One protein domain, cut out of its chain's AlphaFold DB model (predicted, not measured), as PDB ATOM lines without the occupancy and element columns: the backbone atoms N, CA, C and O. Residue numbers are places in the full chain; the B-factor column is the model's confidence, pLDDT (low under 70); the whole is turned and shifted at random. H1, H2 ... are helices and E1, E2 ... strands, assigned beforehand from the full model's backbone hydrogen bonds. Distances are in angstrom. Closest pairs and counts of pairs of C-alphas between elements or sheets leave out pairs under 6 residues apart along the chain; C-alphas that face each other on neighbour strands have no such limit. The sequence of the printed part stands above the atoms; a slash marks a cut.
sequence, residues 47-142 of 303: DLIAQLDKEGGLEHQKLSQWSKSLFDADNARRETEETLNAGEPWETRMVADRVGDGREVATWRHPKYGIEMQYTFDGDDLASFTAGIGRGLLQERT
ATOM      1  N   ASP A  47      -3.705 -41.138  55.576       94.12
ATOM      2  CA  ASP A  47      -4.669 -40.943  56.667       94.12
ATOM      3  C   ASP A  47      -5.810 -40.001  56.247       94.12
ATOM      4  O   ASP A  47      -6.985 -40.310  56.460       94.12
ATOM      5  N   LEU A  48      -5.482 -38.881  55.590       91.56
ATOM      6  CA  LEU A  48      -6.467 -37.938  55.058       91.56
ATOM      7  C   LEU A  48      -7.372 -38.599  54.012       91.56
ATOM      8  O   LEU A  48      -8.590 -38.445  54.071       91.56
ATOM      9  N   ILE A  49      -6.804 -39.351  53.068       90.62
ATOM     10  CA  ILE A  49      -7.585 -40.066  52.051       90.62
ATOM     11  C   ILE A  49      -8.479 -41.121  52.699       90.62
ATOM     12  O   ILE A  49      -9.638 -41.230  52.315       90.62
ATOM     13  N   ALA A  50      -7.988 -41.867  53.692       91.38
ATOM     14  CA  ALA A  50      -8.803 -42.840  54.416       91.38
ATOM     15  C   ALA A  50      -9.969 -42.170  55.163       91.38
ATOM     16  O   ALA A  50     -11.090 -42.686  55.164       91.38
ATOM     17  N   GLN A  51      -9.728 -41.001  55.764       93.06
ATOM     18  CA  GLN A  51     -10.780 -40.209  56.394       93.06
ATOM     19  C   GLN A  51     -11.808 -39.717  55.367       93.06
ATOM     20  O   GLN A  51     -13.009 -39.885  55.580       93.06
ATOM     21  N   LEU A  52     -11.354 -39.136  54.254       91.94
ATOM     22  CA  LEU A  52     -12.224 -38.612  53.200       91.94
ATOM     23  C   LEU A  52     -13.037 -39.712  52.516       91.94
ATOM     24  O   LEU A  52     -14.193 -39.477  52.186       91.94
ATOM     25  N   ASP A  53     -12.470 -40.904  52.343       90.19
ATOM     26  CA  ASP A  53     -13.164 -42.071  51.793       90.19
ATOM     27  C   ASP A  53     -14.280 -42.544  52.739       90.19
ATOM     28  O   ASP A  53     -15.413 -42.778  52.319       90.19
ATOM     29  N   LYS A  54     -14.003 -42.581  54.051       92.00
ATOM     30  CA  LYS A  54     -15.001 -42.924  55.072       92.00
ATOM     31  C   LYS A  54     -16.135 -41.896  55.147       92.00
ATOM     32  O   LYS A  54     -17.303 -42.281  55.152       92.00
ATOM     33  N   GLU A  55     -15.804 -40.608  55.228       93.94
ATOM     34  CA  GLU A  55     -16.797 -39.523  55.229       93.94
ATOM     35  C   GLU A  55     -17.587 -39.495  53.912       93.94
ATOM     36  O   GLU A  55     -18.811 -39.376  53.923       93.94
ATOM     37  N   GLY A  56     -16.898 -39.679  52.784       92.38
ATOM     38  CA  GLY A  56     -17.492 -39.719  51.454       92.38
ATOM     39  C   GLY A  56     -18.450 -40.887  51.263       92.38
ATOM     40  O   GLY A  56     -19.499 -40.709  50.655       92.38
ATOM     41  N   GLY A  57     -18.158 -42.057  51.837       93.00
ATOM     42  CA  GLY A  57     -19.076 -43.195  51.827       93.00
ATOM     43  C   GLY A  57     -20.401 -42.899  52.536       93.00
ATOM     44  O   GLY A  57     -21.462 -43.272  52.034       93.00
ATOM     45  N   LEU A  58     -20.353 -42.187  53.667       94.81
ATOM     46  CA  LEU A  58     -21.554 -41.758  54.391       94.81
ATOM     47  C   LEU A  58     -22.335 -40.701  53.604       94.81
ATOM     48  O   LEU A  58     -23.550 -40.829  53.444       94.81
ATOM     49  N   GLU A  59     -21.646 -39.692  53.067       94.94
ATOM     50  CA  GLU A  59     -22.300 -38.640  52.284       94.94
ATOM     51  C   GLU A  59     -22.895 -39.198  50.984       94.94
ATOM     52  O   GLU A  59     -24.008 -38.844  50.613       94.94
ATOM     53  N   HIS A  60     -22.222 -40.147  50.334       94.50
ATOM     54  CA  HIS A  60     -22.751 -40.845  49.166       94.50
ATOM     55  C   HIS A  60     -24.020 -41.636  49.487       94.50
ATOM     56  O   HIS A  60     -24.967 -41.613  48.701       94.50
ATOM     57  N   GLN A  61     -24.069 -42.335  50.629       95.19
ATOM     58  CA  GLN A  61     -25.281 -43.036  51.060       95.19
ATOM     59  C   GLN A  61     -26.434 -42.057  51.286       95.19
ATOM     60  O   GLN A  61     -27.534 -42.298  50.790       95.19
ATOM     61  N   LYS A  62     -26.170 -40.946  51.978       95.31
ATOM     62  CA  LYS A  62     -27.150 -39.885  52.228       95.31
ATOM     63  C   LYS A  62     -27.666 -39.275  50.924       95.31
ATOM     64  O   LYS A  62     -28.874 -39.221  50.722       95.31
ATOM     65  N   LEU A  63     -26.766 -38.879  50.023       95.31
ATOM     66  CA  LEU A  63     -27.124 -38.317  48.720       95.31
ATOM     67  C   LEU A  63     -27.889 -39.325  47.869       95.31
ATOM     68  O   LEU A  63     -28.924 -38.982  47.329       95.31
ATOM     69  N   SER A  64     -27.458 -40.586  47.818       94.75
ATOM     70  CA  SER A  64     -28.175 -41.630  47.076       94.75
ATOM     71  C   SER A  64     -29.571 -41.902  47.636       94.75
ATOM     72  O   SER A  64     -30.473 -42.244  46.878       94.75
ATOM     73  N   GLN A  65     -29.763 -41.814  48.956       95.62
ATOM     74  CA  GLN A  65     -31.081 -41.967  49.579       95.62
ATOM     75  C   GLN A  65     -31.986 -40.774  49.272       95.62
ATOM     76  O   GLN A  65     -33.128 -40.986  48.878       95.62
ATOM     77  N   TRP A  66     -31.467 -39.550  49.380       95.94
ATOM     78  CA  TRP A  66     -32.205 -38.348  48.994       95.94
ATOM     79  C   TRP A  66     -32.532 -38.341  47.491       95.94
ATOM     80  O   TRP A  66     -33.677 -38.141  47.110       95.94
ATOM     81  N   SER A  67     -31.593 -38.702  46.613       95.50
ATOM     82  CA  SER A  67     -31.866 -38.807  45.175       95.50
ATOM     83  C   SER A  67     -32.914 -39.867  44.836       95.50
ATOM     84  O   SER A  67     -33.604 -39.738  43.833       95.50
ATOM     85  N   LYS A  68     -33.064 -40.912  45.662       94.94
ATOM     86  CA  LYS A  68     -34.159 -41.881  45.508       94.94
ATOM     87  C   LYS A  68     -35.512 -41.294  45.887       94.94
ATOM     88  O   LYS A  68     -36.483 -41.634  45.226       94.94
ATOM     89  N   SER A  69     -35.592 -40.439  46.911       94.44
ATOM     90  CA  SER A  69     -36.871 -39.811  47.270       94.44
ATOM     91  C   SER A  69     -37.374 -38.841  46.200       94.44
ATOM     92  O   SER A  69     -38.571 -38.603  46.130       94.44
ATOM     93  N   LEU A  70     -36.490 -38.344  45.331       94.75
ATOM     94  CA  LEU A  70     -36.866 -37.466  44.222       94.75
ATOM     95  C   LEU A  70     -37.736 -38.143  43.151       94.75
ATOM     96  O   LEU A  70     -38.387 -37.439  42.392       94.75
ATOM     97  N   PHE A  71     -37.767 -39.479  43.064       91.75
ATOM     98  CA  PHE A  71     -38.673 -40.166  42.127       91.75
ATOM     99  C   PHE A  71     -40.151 -39.980  42.483       91.75
ATOM    100  O   PHE A  71     -40.999 -40.083  41.602       91.75
ATOM    101  N   ASP A  72     -40.443 -39.714  43.757       89.50
ATOM    102  CA  ASP A  72     -41.796 -39.497  44.265       89.50
ATOM    103  C   ASP A  72     -42.094 -37.997  44.484       89.50
ATOM    104  O   ASP A  72     -43.155 -37.652  45.006       89.50
ATOM    105  N   ALA A  73     -41.155 -37.106  44.140       87.56
ATOM    106  CA  ALA A  73     -41.258 -35.667  44.365       87.56
ATOM    107  C   ALA A  73     -41.798 -34.935  43.130       87.56
ATOM    108  O   ALA A  73     -41.363 -35.185  42.005       87.56
ATOM    109  N   ASP A  74     -42.688 -33.966  43.351       87.06
ATOM    110  CA  ASP A  74     -43.117 -33.041  42.303       87.06
ATOM    111  C   ASP A  74     -41.964 -32.081  41.960       87.06
ATOM    112  O   ASP A  74     -41.427 -31.407  42.841       87.06
ATOM    113  N   ASN A  75     -41.614 -31.963  40.674       92.06
ATOM    114  CA  ASN A  75     -40.547 -31.081  40.178       92.06
ATOM    115  C   ASN A  75     -39.156 -31.388  40.776       92.06
ATOM    116  O   ASN A  75     -38.450 -30.519  41.301       92.06
ATOM    117  N   ALA A  76     -38.746 -32.652  40.655       92.81
ATOM    118  CA  ALA A  76     -37.437 -33.139  41.081       92.81
ATOM    119  C   ALA A  76     -36.263 -32.327  40.500       92.81
ATOM    120  O   ALA A  76     -35.237 -32.159  41.166       92.81
ATOM    121  N   ARG A  77     -36.399 -31.795  39.275       93.75
ATOM    122  CA  ARG A  77     -35.395 -30.918  38.653       93.75
ATOM    123  C   ARG A  77     -35.095 -29.716  39.544       93.75
ATOM    124  O   ARG A  77     -33.948 -29.548  39.961       93.75
ATOM    125  N   ARG A  78     -36.116 -28.944  39.910       93.50
ATOM    126  CA  ARG A  78     -35.941 -27.760  40.755       93.50
ATOM    127  C   ARG A  78     -35.357 -28.108  42.126       93.50
ATOM    128  O   ARG A  78     -34.465 -27.408  42.600       93.50
ATOM    129  N   GLU A  79     -35.795 -29.208  42.742       94.00
ATOM    130  CA  GLU A  79     -35.256 -29.637  44.041       94.00
ATOM    131  C   GLU A  79     -33.750 -29.958  43.959       94.00
ATOM    132  O   GLU A  79     -32.973 -29.596  44.853       94.00
ATOM    133  N   THR A  80     -33.304 -30.589  42.865       93.88
ATOM    134  CA  THR A  80     -31.870 -30.839  42.654       93.88
ATOM    135  C   THR A  80     -31.066 -29.568  42.407       93.88
ATOM    136  O   THR A  80     -29.945 -29.470  42.906       93.88
ATOM    137  N   GLU A  81     -31.621 -28.595  41.687       94.44
ATOM    138  CA  GLU A  81     -30.977 -27.302  41.429       94.44
ATOM    139  C   GLU A  81     -30.799 -26.520  42.731       94.44
ATOM    140  O   GLU A  81     -29.689 -26.090  43.050       94.44
ATOM    141  N   GLU A  82     -31.851 -26.422  43.546       93.94
ATOM    142  CA  GLU A  82     -31.818 -25.752  44.852       93.94
ATOM    143  C   GLU A  82     -30.815 -26.415  45.810       93.94
ATOM    144  O   GLU A  82     -30.051 -25.726  46.492       93.94
ATOM    145  N   THR A  83     -30.757 -27.750  45.825       92.62
ATOM    146  CA  THR A  83     -29.922 -28.498  46.778       92.62
ATOM    147  C   THR A  83     -28.454 -28.597  46.355       92.62
ATOM    148  O   THR A  83     -27.560 -28.497  47.199       92.62
ATOM    149  N   LEU A  84     -28.177 -28.831  45.068       93.44
ATOM    150  CA  LEU A  84     -26.832 -29.167  44.579       93.44
ATOM    151  C   LEU A  84     -26.204 -28.093  43.687       93.44
ATOM    152  O   LEU A  84     -24.973 -28.054  43.591       93.44
ATOM    153  N   ASN A  85     -27.014 -27.229  43.069       92.56
ATOM    154  CA  ASN A  85     -26.572 -26.199  42.126       92.56
ATOM    155  C   ASN A  85     -26.888 -24.768  42.600       92.56
ATOM    156  O   ASN A  85     -26.950 -23.843  41.799       92.56
ATOM    157  N   ALA A  86     -27.093 -24.577  43.909       90.44
ATOM    158  CA  ALA A  86     -27.389 -23.277  44.522       90.44
ATOM    159  C   ALA A  86     -28.613 -22.543  43.926       90.44
ATOM    160  O   ALA A  86     -28.688 -21.318  43.989       90.44
ATOM    161  N   GLY A  87     -29.571 -23.290  43.374       89.75
ATOM    162  CA  GLY A  87     -30.780 -22.770  42.732       89.75
ATOM    163  C   GLY A  87     -30.598 -22.348  41.273       89.75
ATOM    164  O   GLY A  87     -31.559 -21.881  40.668       89.75
ATOM    165  N   GLU A  88     -29.402 -22.502  40.706       91.50
ATOM    166  CA  GLU A  88     -29.161 -22.225  39.291       91.50
ATOM    167  C   GLU A  88     -29.623 -23.401  38.413       91.50
ATOM    168  O   GLU A  88     -29.460 -24.562  38.812       91.50
ATOM    169  N   PRO A  89     -30.136 -23.136  37.196       91.38
ATOM    170  CA  PRO A  89     -30.493 -24.187  36.253       91.38
ATOM    171  C   PRO A  89     -29.315 -25.110  35.921       91.38
ATOM    172  O   PRO A  89     -28.171 -24.655  35.803       91.38
ATOM    173  N   TRP A  90     -29.576 -26.403  35.731       89.69
ATOM    174  CA  TRP A  90     -28.527 -27.346  35.330       89.69
ATOM    175  C   TRP A  90     -27.968 -27.049  33.934       89.69
ATOM    176  O   TRP A  90     -28.709 -26.846  32.973       89.69
ATOM    177  N   GLU A  91     -26.646 -27.151  33.784       88.44
ATOM    178  CA  GLU A  91     -26.036 -27.328  32.466       88.44
ATOM    179  C   GLU A  91     -26.260 -28.781  32.018       88.44
ATOM    180  O   GLU A  91     -25.693 -29.721  32.590       88.44
ATOM    181  N   THR A  92     -27.129 -28.979  31.024       85.31
ATOM    182  CA  THR A  92     -27.538 -30.310  30.566       85.31
ATOM    183  C   THR A  92     -26.946 -30.676  29.210       85.31
ATOM    184  O   THR A  92     -26.645 -29.836  28.362       85.31
ATOM    185  N   ARG A  93     -26.780 -31.984  28.989       84.31
ATOM    186  CA  ARG A  93     -26.454 -32.562  27.680       84.31
ATOM    187  C   ARG A  93     -27.551 -33.521  27.235       84.31
ATOM    188  O   ARG A  93     -28.068 -34.289  28.047       84.31
ATOM    189  N   MET A  94     -27.858 -33.524  25.941       78.50
ATOM    190  CA  MET A  94     -28.793 -34.488  25.357       78.50
ATOM    191  C   MET A  94     -28.161 -35.881  25.283       78.50
ATOM    192  O   MET A  94     -26.977 -36.024  24.961       78.50
ATOM    193  N   VAL A  95     -28.950 -36.923  25.547       70.25
ATOM    194  CA  VAL A  95     -28.500 -38.316  25.401       70.25
ATOM    195  C   VAL A  95     -28.361 -38.655  23.909       70.25
ATOM    196  O   VAL A  95     -29.355 -38.812  23.204       70.25
ATOM    197  N   ALA A  96     -27.120 -38.763  23.420       56.41
ATOM    198  CA  ALA A  96     -26.808 -38.914  21.992       56.41
ATOM    199  C   ALA A  96     -27.333 -40.217  21.351       56.41
ATOM    200  O   ALA A  96     -27.599 -40.242  20.152       56.41
ATOM    201  N   ASP A  97     -27.537 -41.276  22.141       54.47
ATOM    202  CA  ASP A  97     -27.885 -42.608  21.622       54.47
ATOM    203  C   ASP A  97     -29.392 -42.827  21.400       54.47
ATOM    204  O   ASP A  97     -29.801 -43.877  20.899       54.47
ATOM    205  N   ARG A  98     -30.238 -41.841  21.728       50.28
ATOM    206  CA  ARG A  98     -31.673 -41.854  21.405       50.28
ATOM    207  C   ARG A  98     -32.139 -40.482  20.947       50.28
ATOM    208  O   ARG A  98     -32.732 -39.710  21.698       50.28
ATOM    209  N   VAL A  99     -31.889 -40.198  19.675       43.75
ATOM    210  CA  VAL A  99     -32.510 -39.080  18.960       43.75
ATOM    211  C   VAL A  99     -34.029 -39.312  18.948       43.75
ATOM    212  O   VAL A  99     -34.532 -40.054  18.111       43.75
ATOM    213  N   GLY A 100     -34.748 -38.736  19.917       51.81
ATOM    214  CA  GLY A 100     -36.212 -38.805  19.991       51.81
ATOM    215  C   GLY A 100     -36.836 -38.754  21.391       51.81
ATOM    216  O   GLY A 100     -37.995 -38.372  21.486       51.81
ATOM    217  N   ASP A 101     -36.095 -39.072  22.462       61.19
ATOM    218  CA  ASP A 101     -36.696 -39.243  23.805       61.19
ATOM    219  C   ASP A 101     -36.730 -37.953  24.659       61.19
ATOM    220  O   ASP A 101     -37.294 -37.968  25.743       61.19
ATOM    221  N   GLY A 102     -36.124 -36.838  24.222       70.19
ATOM    222  CA  GLY A 102     -36.207 -35.544  24.934       70.19
ATOM    223  C   GLY A 102     -35.496 -35.468  26.297       70.19
ATOM    224  O   GLY A 102     -35.608 -34.458  26.983       70.19
ATOM    225  N   ARG A 103     -34.754 -36.510  26.691       83.00
ATOM    226  CA  ARG A 103     -34.123 -36.608  28.015       83.00
ATOM    227  C   ARG A 103     -32.792 -35.876  28.114       83.00
ATOM    228  O   ARG A 103     -31.917 -36.005  27.251       83.00
ATOM    229  N   GLU A 104     -32.629 -35.192  29.235       88.81
ATOM    230  CA  GLU A 104     -31.490 -34.335  29.546       88.81
ATOM    231  C   GLU A 104     -30.664 -34.924  30.685       88.81
ATOM    232  O   GLU A 104     -31.212 -35.412  31.670       88.81
ATOM    233  N   VAL A 105     -29.338 -34.866  30.569       90.69
ATOM    234  CA  VAL A 105     -28.421 -35.365  31.597       90.69
ATOM    235  C   VAL A 105     -27.675 -34.209  32.243       90.69
ATOM    236  O   VAL A 105     -26.960 -33.483  31.553       90.69
ATOM    237  N   ALA A 106     -27.779 -34.106  33.566       92.81
ATOM    238  CA  ALA A 106     -26.990 -33.209  34.401       92.81
ATOM    239  C   ALA A 106     -25.954 -34.010  35.197       92.81
ATOM    240  O   ALA A 106     -26.245 -35.100  35.695       92.81
ATOM    241  N   THR A 107     -24.745 -33.470  35.343       92.81
ATOM    242  CA  THR A 107     -23.683 -34.087  36.149       92.81
ATOM    243  C   THR A 107     -23.254 -33.124  37.245       92.81
ATOM    244  O   THR A 107     -22.847 -32.001  36.968       92.81
ATOM    245  N   TRP A 108     -23.275 -33.591  38.488       93.06
ATOM    246  CA  TRP A 108     -22.809 -32.856  39.651       93.06
ATOM    247  C   TRP A 108     -21.632 -33.566  40.311       93.06
ATOM    248  O   TRP A 108     -21.615 -34.789  40.443       93.06
ATOM    249  N   ARG A 109     -20.649 -32.790  40.772       91.44
ATOM    250  CA  ARG A 109     -19.474 -33.304  41.481       91.44
ATOM    251  C   ARG A 109     -19.395 -32.707  42.870       91.44
ATOM    252  O   ARG A 109     -19.260 -31.492  43.018       91.44
ATOM    253  N   HIS A 110     -19.362 -33.565  43.883       91.62
ATOM    254  CA  HIS A 110     -19.247 -33.118  45.260       91.62
ATOM    255  C   HIS A 110     -17.945 -32.334  45.466       91.62
ATOM    256  O   HIS A 110     -16.865 -32.808  45.091       91.62
ATOM    257  N   PRO A 111     -17.990 -31.181  46.155       88.25
ATOM    258  CA  PRO A 111     -16.827 -30.314  46.331       88.25
ATOM    259  C   PRO A 111     -15.661 -30.902  47.154       88.25
ATOM    260  O   PRO A 111     -14.592 -30.300  47.207       88.25
ATOM    261  N   LYS A 112     -15.835 -32.062  47.801       88.88
ATOM    262  CA  LYS A 112     -14.924 -32.572  48.841       88.88
ATOM    263  C   LYS A 112     -14.634 -34.064  48.697       88.88
ATOM    264  O   LYS A 112     -13.481 -34.460  48.771       88.88
ATOM    265  N   TYR A 113     -15.660 -34.880  48.464       90.62
ATOM    266  CA  TYR A 113     -15.556 -36.334  48.636       90.62
ATOM    267  C   TYR A 113     -15.338 -37.147  47.353       90.62
ATOM    268  O   TYR A 113     -15.407 -38.368  47.393       90.62
ATOM    269  N   GLY A 114     -15.097 -36.505  46.203       88.56
ATOM    270  CA  GLY A 114     -14.915 -37.236  44.939       88.56
ATOM    271  C   GLY A 114     -16.148 -38.051  44.517       88.56
ATOM    272  O   GLY A 114     -16.012 -39.079  43.855       88.56
ATOM    273  N   ILE A 115     -17.337 -37.605  44.937       93.44
ATOM    274  CA  ILE A 115     -18.630 -38.169  44.544       93.44
ATOM    275  C   ILE A 115     -19.066 -37.485  43.251       93.44
ATOM    276  O   ILE A 115     -19.009 -36.257  43.154       93.44
ATOM    277  N   GLU A 116     -19.524 -38.268  42.286       93.69
ATOM    278  CA  GLU A 116     -20.171 -37.785  41.069       93.69
ATOM    279  C   GLU A 116     -21.600 -38.328  41.019       93.69
ATOM    280  O   GLU A 116     -21.828 -39.526  41.191       93.69
ATOM    281  N   MET A 117     -22.557 -37.429  40.814       93.81
ATOM    282  CA  MET A 117     -23.970 -37.740  40.643       93.81
ATOM    283  C   MET A 117     -24.359 -37.361  39.221       93.81
ATOM    284  O   MET A 117     -24.083 -36.248  38.779       93.81
ATOM    285  N   GLN A 118     -25.012 -38.268  38.514       94.19
ATOM    286  CA  GLN A 118     -25.571 -38.011  37.199       94.19
ATOM    287  C   GLN A 118     -27.079 -38.193  37.261       94.19
ATOM    288  O   GLN A 118     -27.549 -39.283  37.578       94.19
ATOM    289  N   TYR A 119     -27.819 -37.138  36.947       94.00
ATOM    290  CA  TYR A 119     -29.276 -37.131  36.902       94.00
ATOM    291  C   TYR A 119     -29.728 -37.101  35.450       94.00
ATOM    292  O   TYR A 119     -29.174 -36.356  34.646       94.00
ATOM    293  N   THR A 120     -30.714 -37.923  35.113       93.44
ATOM    294  CA  THR A 120     -31.393 -37.896  33.818       93.44
ATOM    295  C   THR A 120     -32.821 -37.441  34.044       93.44
ATOM    296  O   THR A 120     -33.566 -38.111  34.762       93.44
ATOM    297  N   PHE A 121     -33.194 -36.335  33.421       91.75
ATOM    298  CA  PHE A 121     -34.506 -35.718  33.534       91.75
ATOM    299  C   PHE A 121     -35.345 -35.959  32.279       91.75
ATOM    300  O   PHE A 121     -34.811 -36.028  31.167       91.75
ATOM    301  N   ASP A 122     -36.655 -36.064  32.478       90.31
ATOM    302  CA  ASP A 122     -37.689 -36.090  31.441       90.31
ATOM    303  C   ASP A 122     -38.646 -34.929  31.750       90.31
ATOM    304  O   ASP A 122     -39.512 -35.028  32.616       90.31
ATOM    305  N   GLY A 123     -38.372 -33.757  31.168       88.31
ATOM    306  CA  GLY A 123     -38.937 -32.495  31.658       88.31
ATOM    307  C   GLY A 123     -38.454 -32.161  33.078       88.31
ATOM    308  O   GLY A 123     -37.247 -32.171  33.341       88.31
ATOM    309  N   ASP A 124     -39.396 -31.867  33.977       90.62
ATOM    310  CA  ASP A 124     -39.137 -31.530  35.387       90.62
ATOM    311  C   ASP A 124     -39.006 -32.768  36.297       90.62
ATOM    312  O   ASP A 124     -38.574 -32.653  37.450       90.62
ATOM    313  N   ASP A 125     -39.320 -33.955  35.769       91.25
ATOM    314  CA  ASP A 125     -39.328 -35.210  36.517       91.25
ATOM    315  C   ASP A 125     -37.991 -35.958  36.398       91.25
ATOM    316  O   ASP A 125     -37.302 -35.934  35.368       91.25
ATOM    317  N   LEU A 126     -37.616 -36.668  37.466       92.56
ATOM    318  CA  LEU A 126     -36.411 -37.491  37.488       92.56
ATOM    319  C   LEU A 126     -36.681 -38.860  36.845       92.56
ATOM    320  O   LEU A 126     -37.376 -39.702  37.407       92.56
ATOM    321  N   ALA A 127     -36.060 -39.127  35.696       91.06
ATOM    322  CA  ALA A 127     -36.182 -40.411  35.004       91.06
ATOM    323  C   ALA A 127     -35.196 -41.466  35.530       91.06
ATOM    324  O   ALA A 127     -35.513 -42.654  35.581       91.06
ATOM    325  N   SER A 128     -33.975 -41.058  35.886       92.31
ATOM    326  CA  SER A 128     -32.994 -41.928  36.545       92.31
ATOM    327  C   SER A 128     -31.867 -41.123  37.184       92.31
ATOM    328  O   SER A 128     -31.593 -39.998  36.769       92.31
ATOM    329  N   PHE A 129     -31.154 -41.718  38.142       94.00
ATOM    330  CA  PHE A 129     -29.878 -41.180  38.600       94.00
ATOM    331  C   PHE A 129     -28.834 -42.286  38.754       94.00
ATOM    332  O   PHE A 129     -29.158 -43.445  39.014       94.00
ATOM    333  N   THR A 130     -27.568 -41.914  38.607       92.38
ATOM    334  CA  THR A 130     -26.417 -42.757  38.929       92.38
ATOM    335  C   THR A 130     -25.510 -42.002  39.888       92.38
ATOM    336  O   THR A 130     -25.266 -40.812  39.710       92.38
ATOM    337  N   ALA A 131     -25.015 -42.699  40.905       90.50
ATOM    338  CA  ALA A 131     -24.080 -42.169  41.884       90.50
ATOM    339  C   ALA A 131     -22.798 -43.006  41.850       90.50
ATOM    340  O   ALA A 131     -22.851 -44.237  41.885       90.50
ATOM    341  N   GLY A 132     -21.654 -42.337  41.747       86.62
ATOM    342  CA  GLY A 132     -20.341 -42.964  41.747       86.62
ATOM    343  C   GLY A 132     -19.415 -42.312  42.763       86.62
ATOM    344  O   GLY A 132     -19.405 -41.091  42.923       86.62
ATOM    345  N   ILE A 133     -18.594 -43.127  43.428       85.06
ATOM    346  CA  ILE A 133     -17.435 -42.657  44.192       85.06
ATOM    347  C   ILE A 133     -16.183 -43.047  43.419       85.06
ATOM    348  O   ILE A 133     -15.955 -44.226  43.136       85.06
ATOM    349  N   GLY A 134     -15.363 -42.056  43.082       79.56
ATOM    350  CA  GLY A 134     -14.121 -42.267  42.353       79.56
ATOM    351  C   GLY A 134     -12.914 -41.904  43.199       79.56
ATOM    352  O   GLY A 134     -12.695 -40.731  43.499       79.56
ATOM    353  N   ARG A 135     -12.042 -42.877  43.490       75.31
ATOM    354  CA  ARG A 135     -10.742 -42.585  44.122       75.31
ATOM    355  C   ARG A 135      -9.898 -41.637  43.261       75.31
ATOM    356  O   ARG A 135      -9.177 -40.817  43.810       75.31
ATOM    357  N   GLY A 136     -10.036 -41.715  41.933       79.88
ATOM    358  CA  GLY A 136      -9.432 -40.764  40.994       79.88
ATOM    359  C   GLY A 136      -9.942 -39.333  41.194       79.88
ATOM    360  O   GLY A 136      -9.135 -38.429  41.350       79.88
ATOM    361  N   LEU A 137     -11.260 -39.139  41.324       80.81
ATOM    362  CA  LEU A 137     -11.870 -37.823  41.577       80.81
ATOM    363  C   LEU A 137     -11.462 -37.243  42.940       80.81
ATOM    364  O   LEU A 137     -11.274 -36.035  43.084       80.81
ATOM    365  N   LEU A 138     -11.305 -38.102  43.949       83.69
ATOM    366  CA  LEU A 138     -10.800 -37.700  45.262       83.69
ATOM    367  C   LEU A 138      -9.319 -37.278  45.202       83.69
ATOM    368  O   LEU A 138      -8.930 -36.290  45.828       83.69
ATOM    369  N   GLN A 139      -8.507 -37.996  44.421       83.12
ATOM    370  CA  GLN A 139      -7.083 -37.709  44.207       83.12
ATOM    371  C   GLN A 139      -6.840 -36.481  43.319       83.12
ATOM    372  O   GLN A 139      -5.852 -35.781  43.518       83.12
ATOM    373  N   GLU A 140      -7.735 -36.175  42.377       82.81
ATOM    374  CA  GLU A 140      -7.692 -34.926  41.604       82.81
ATOM    375  C   GLU A 140      -7.820 -33.699  42.515       82.81
ATOM    376  O   GLU A 140      -7.134 -32.698  42.315       82.81
ATOM    377  N   ARG A 141      -8.666 -33.782  43.551       80.81
ATOM    378  CA  ARG A 141      -8.847 -32.695  44.529       80.81
ATOM    379  C   ARG A 141      -7.793 -32.681  45.625       80.81
ATOM    380  O   ARG A 141      -7.478 -31.624  46.163       80.81
ATOM    381  N   THR A 142      -7.269 -33.852  45.956       84.88
ATOM    382  CA  THR A 142      -6.265 -34.031  47.001       84.88
ATOM    383  C   THR A 142      -5.039 -34.647  46.339       84.88
ATOM    384  O   THR A 142      -4.889 -35.868  46.358       84.88
TER     385      THR A 142
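What this domain is: This is residues 47 to 142 of the 303 residues of an uncharacterized protein of Posidoniimonas polymericola (UniProt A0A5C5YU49). What does the model look like? A small, strongly twisted sheet of four strands is covered on one face by two helices: the long H1, which runs along E3 and E4, and the short H2 over E3. The short last helix, H3, sits past the end of E4, near the first turns of H1, while the loop between E1 and E2 lies toward the other end of the long axis. What are its make-up and size? The printed part has 96 residues with three named helices and four named strands, which follow along the chain as H1 H2 E1 E2 E3 E4 H3; the class is mixed, helices and strands, and the sheet, in the order E1 - E2 - E3 - E4, is antiparallel. It is compact, with a radius of gyration of the C-alphas of 14.3 A, yet elongated, spanning 47 by 27 by 20 A.

Where its parts are: Where are the helices? H1 holds residues 47 to 72, 39.2 A long, from C-alpha 47 at (-4.669, -40.943, 56.667); H2 holds residues 76 to 84, 11.9 A, and H3 residues 135 to 141, 10.1 A, with C-alpha 141 at (-8.847, -32.695, 44.529). Where are the strands? E1 is residues 92 to 94, 6.8 A; E2 is 104 to 109, 17.0 A; E3 is 115 to 122, 23.2 A; E4 is 125 to 133, 24.4 A, and bends by 53 degrees at residue 128.

How they stand to each other: How do H1 and H2 stand to the sheet? H1 is on it at a height over the sheet of 8.5 A, and the closest C-alphas of H1 and E4 are those of Phe 71 and Leu 126, 5.8 A apart. H2 is on the same face at a height of 9.4 A, with the C-alphas of Ala 76 and Asp 125, the closest of H2 and E4, 5.4 A apart. How are the strands paired? They form a meander, each strand the antiparallel neighbour of the one before. Within hydrogen-bond range are N 93 and O 105, 3.0 A, for E1 and E2; N 108 and O 117, 2.8 A, for E2 and E3; and N 118 and O 130, 2.8 A, for E3 and E4. What of H3 and the helix backbones? H3 only grazes the sheet, with residues 135 to 138, and is apart from H2. Every O i to N i+4 pair is within hydrogen-bond range in H2 and H3, and 20 of 22 in H1.

The domain as a whole: How far does it reach? The two C-alphas farthest apart are those of Asp 47 and Gly 100, 48.4 A. Is it unbroken and sure? The printed part has no cut and no long link; the mean pLDDT of the printed part is 87.8, and residues 96 to 101 are under 70.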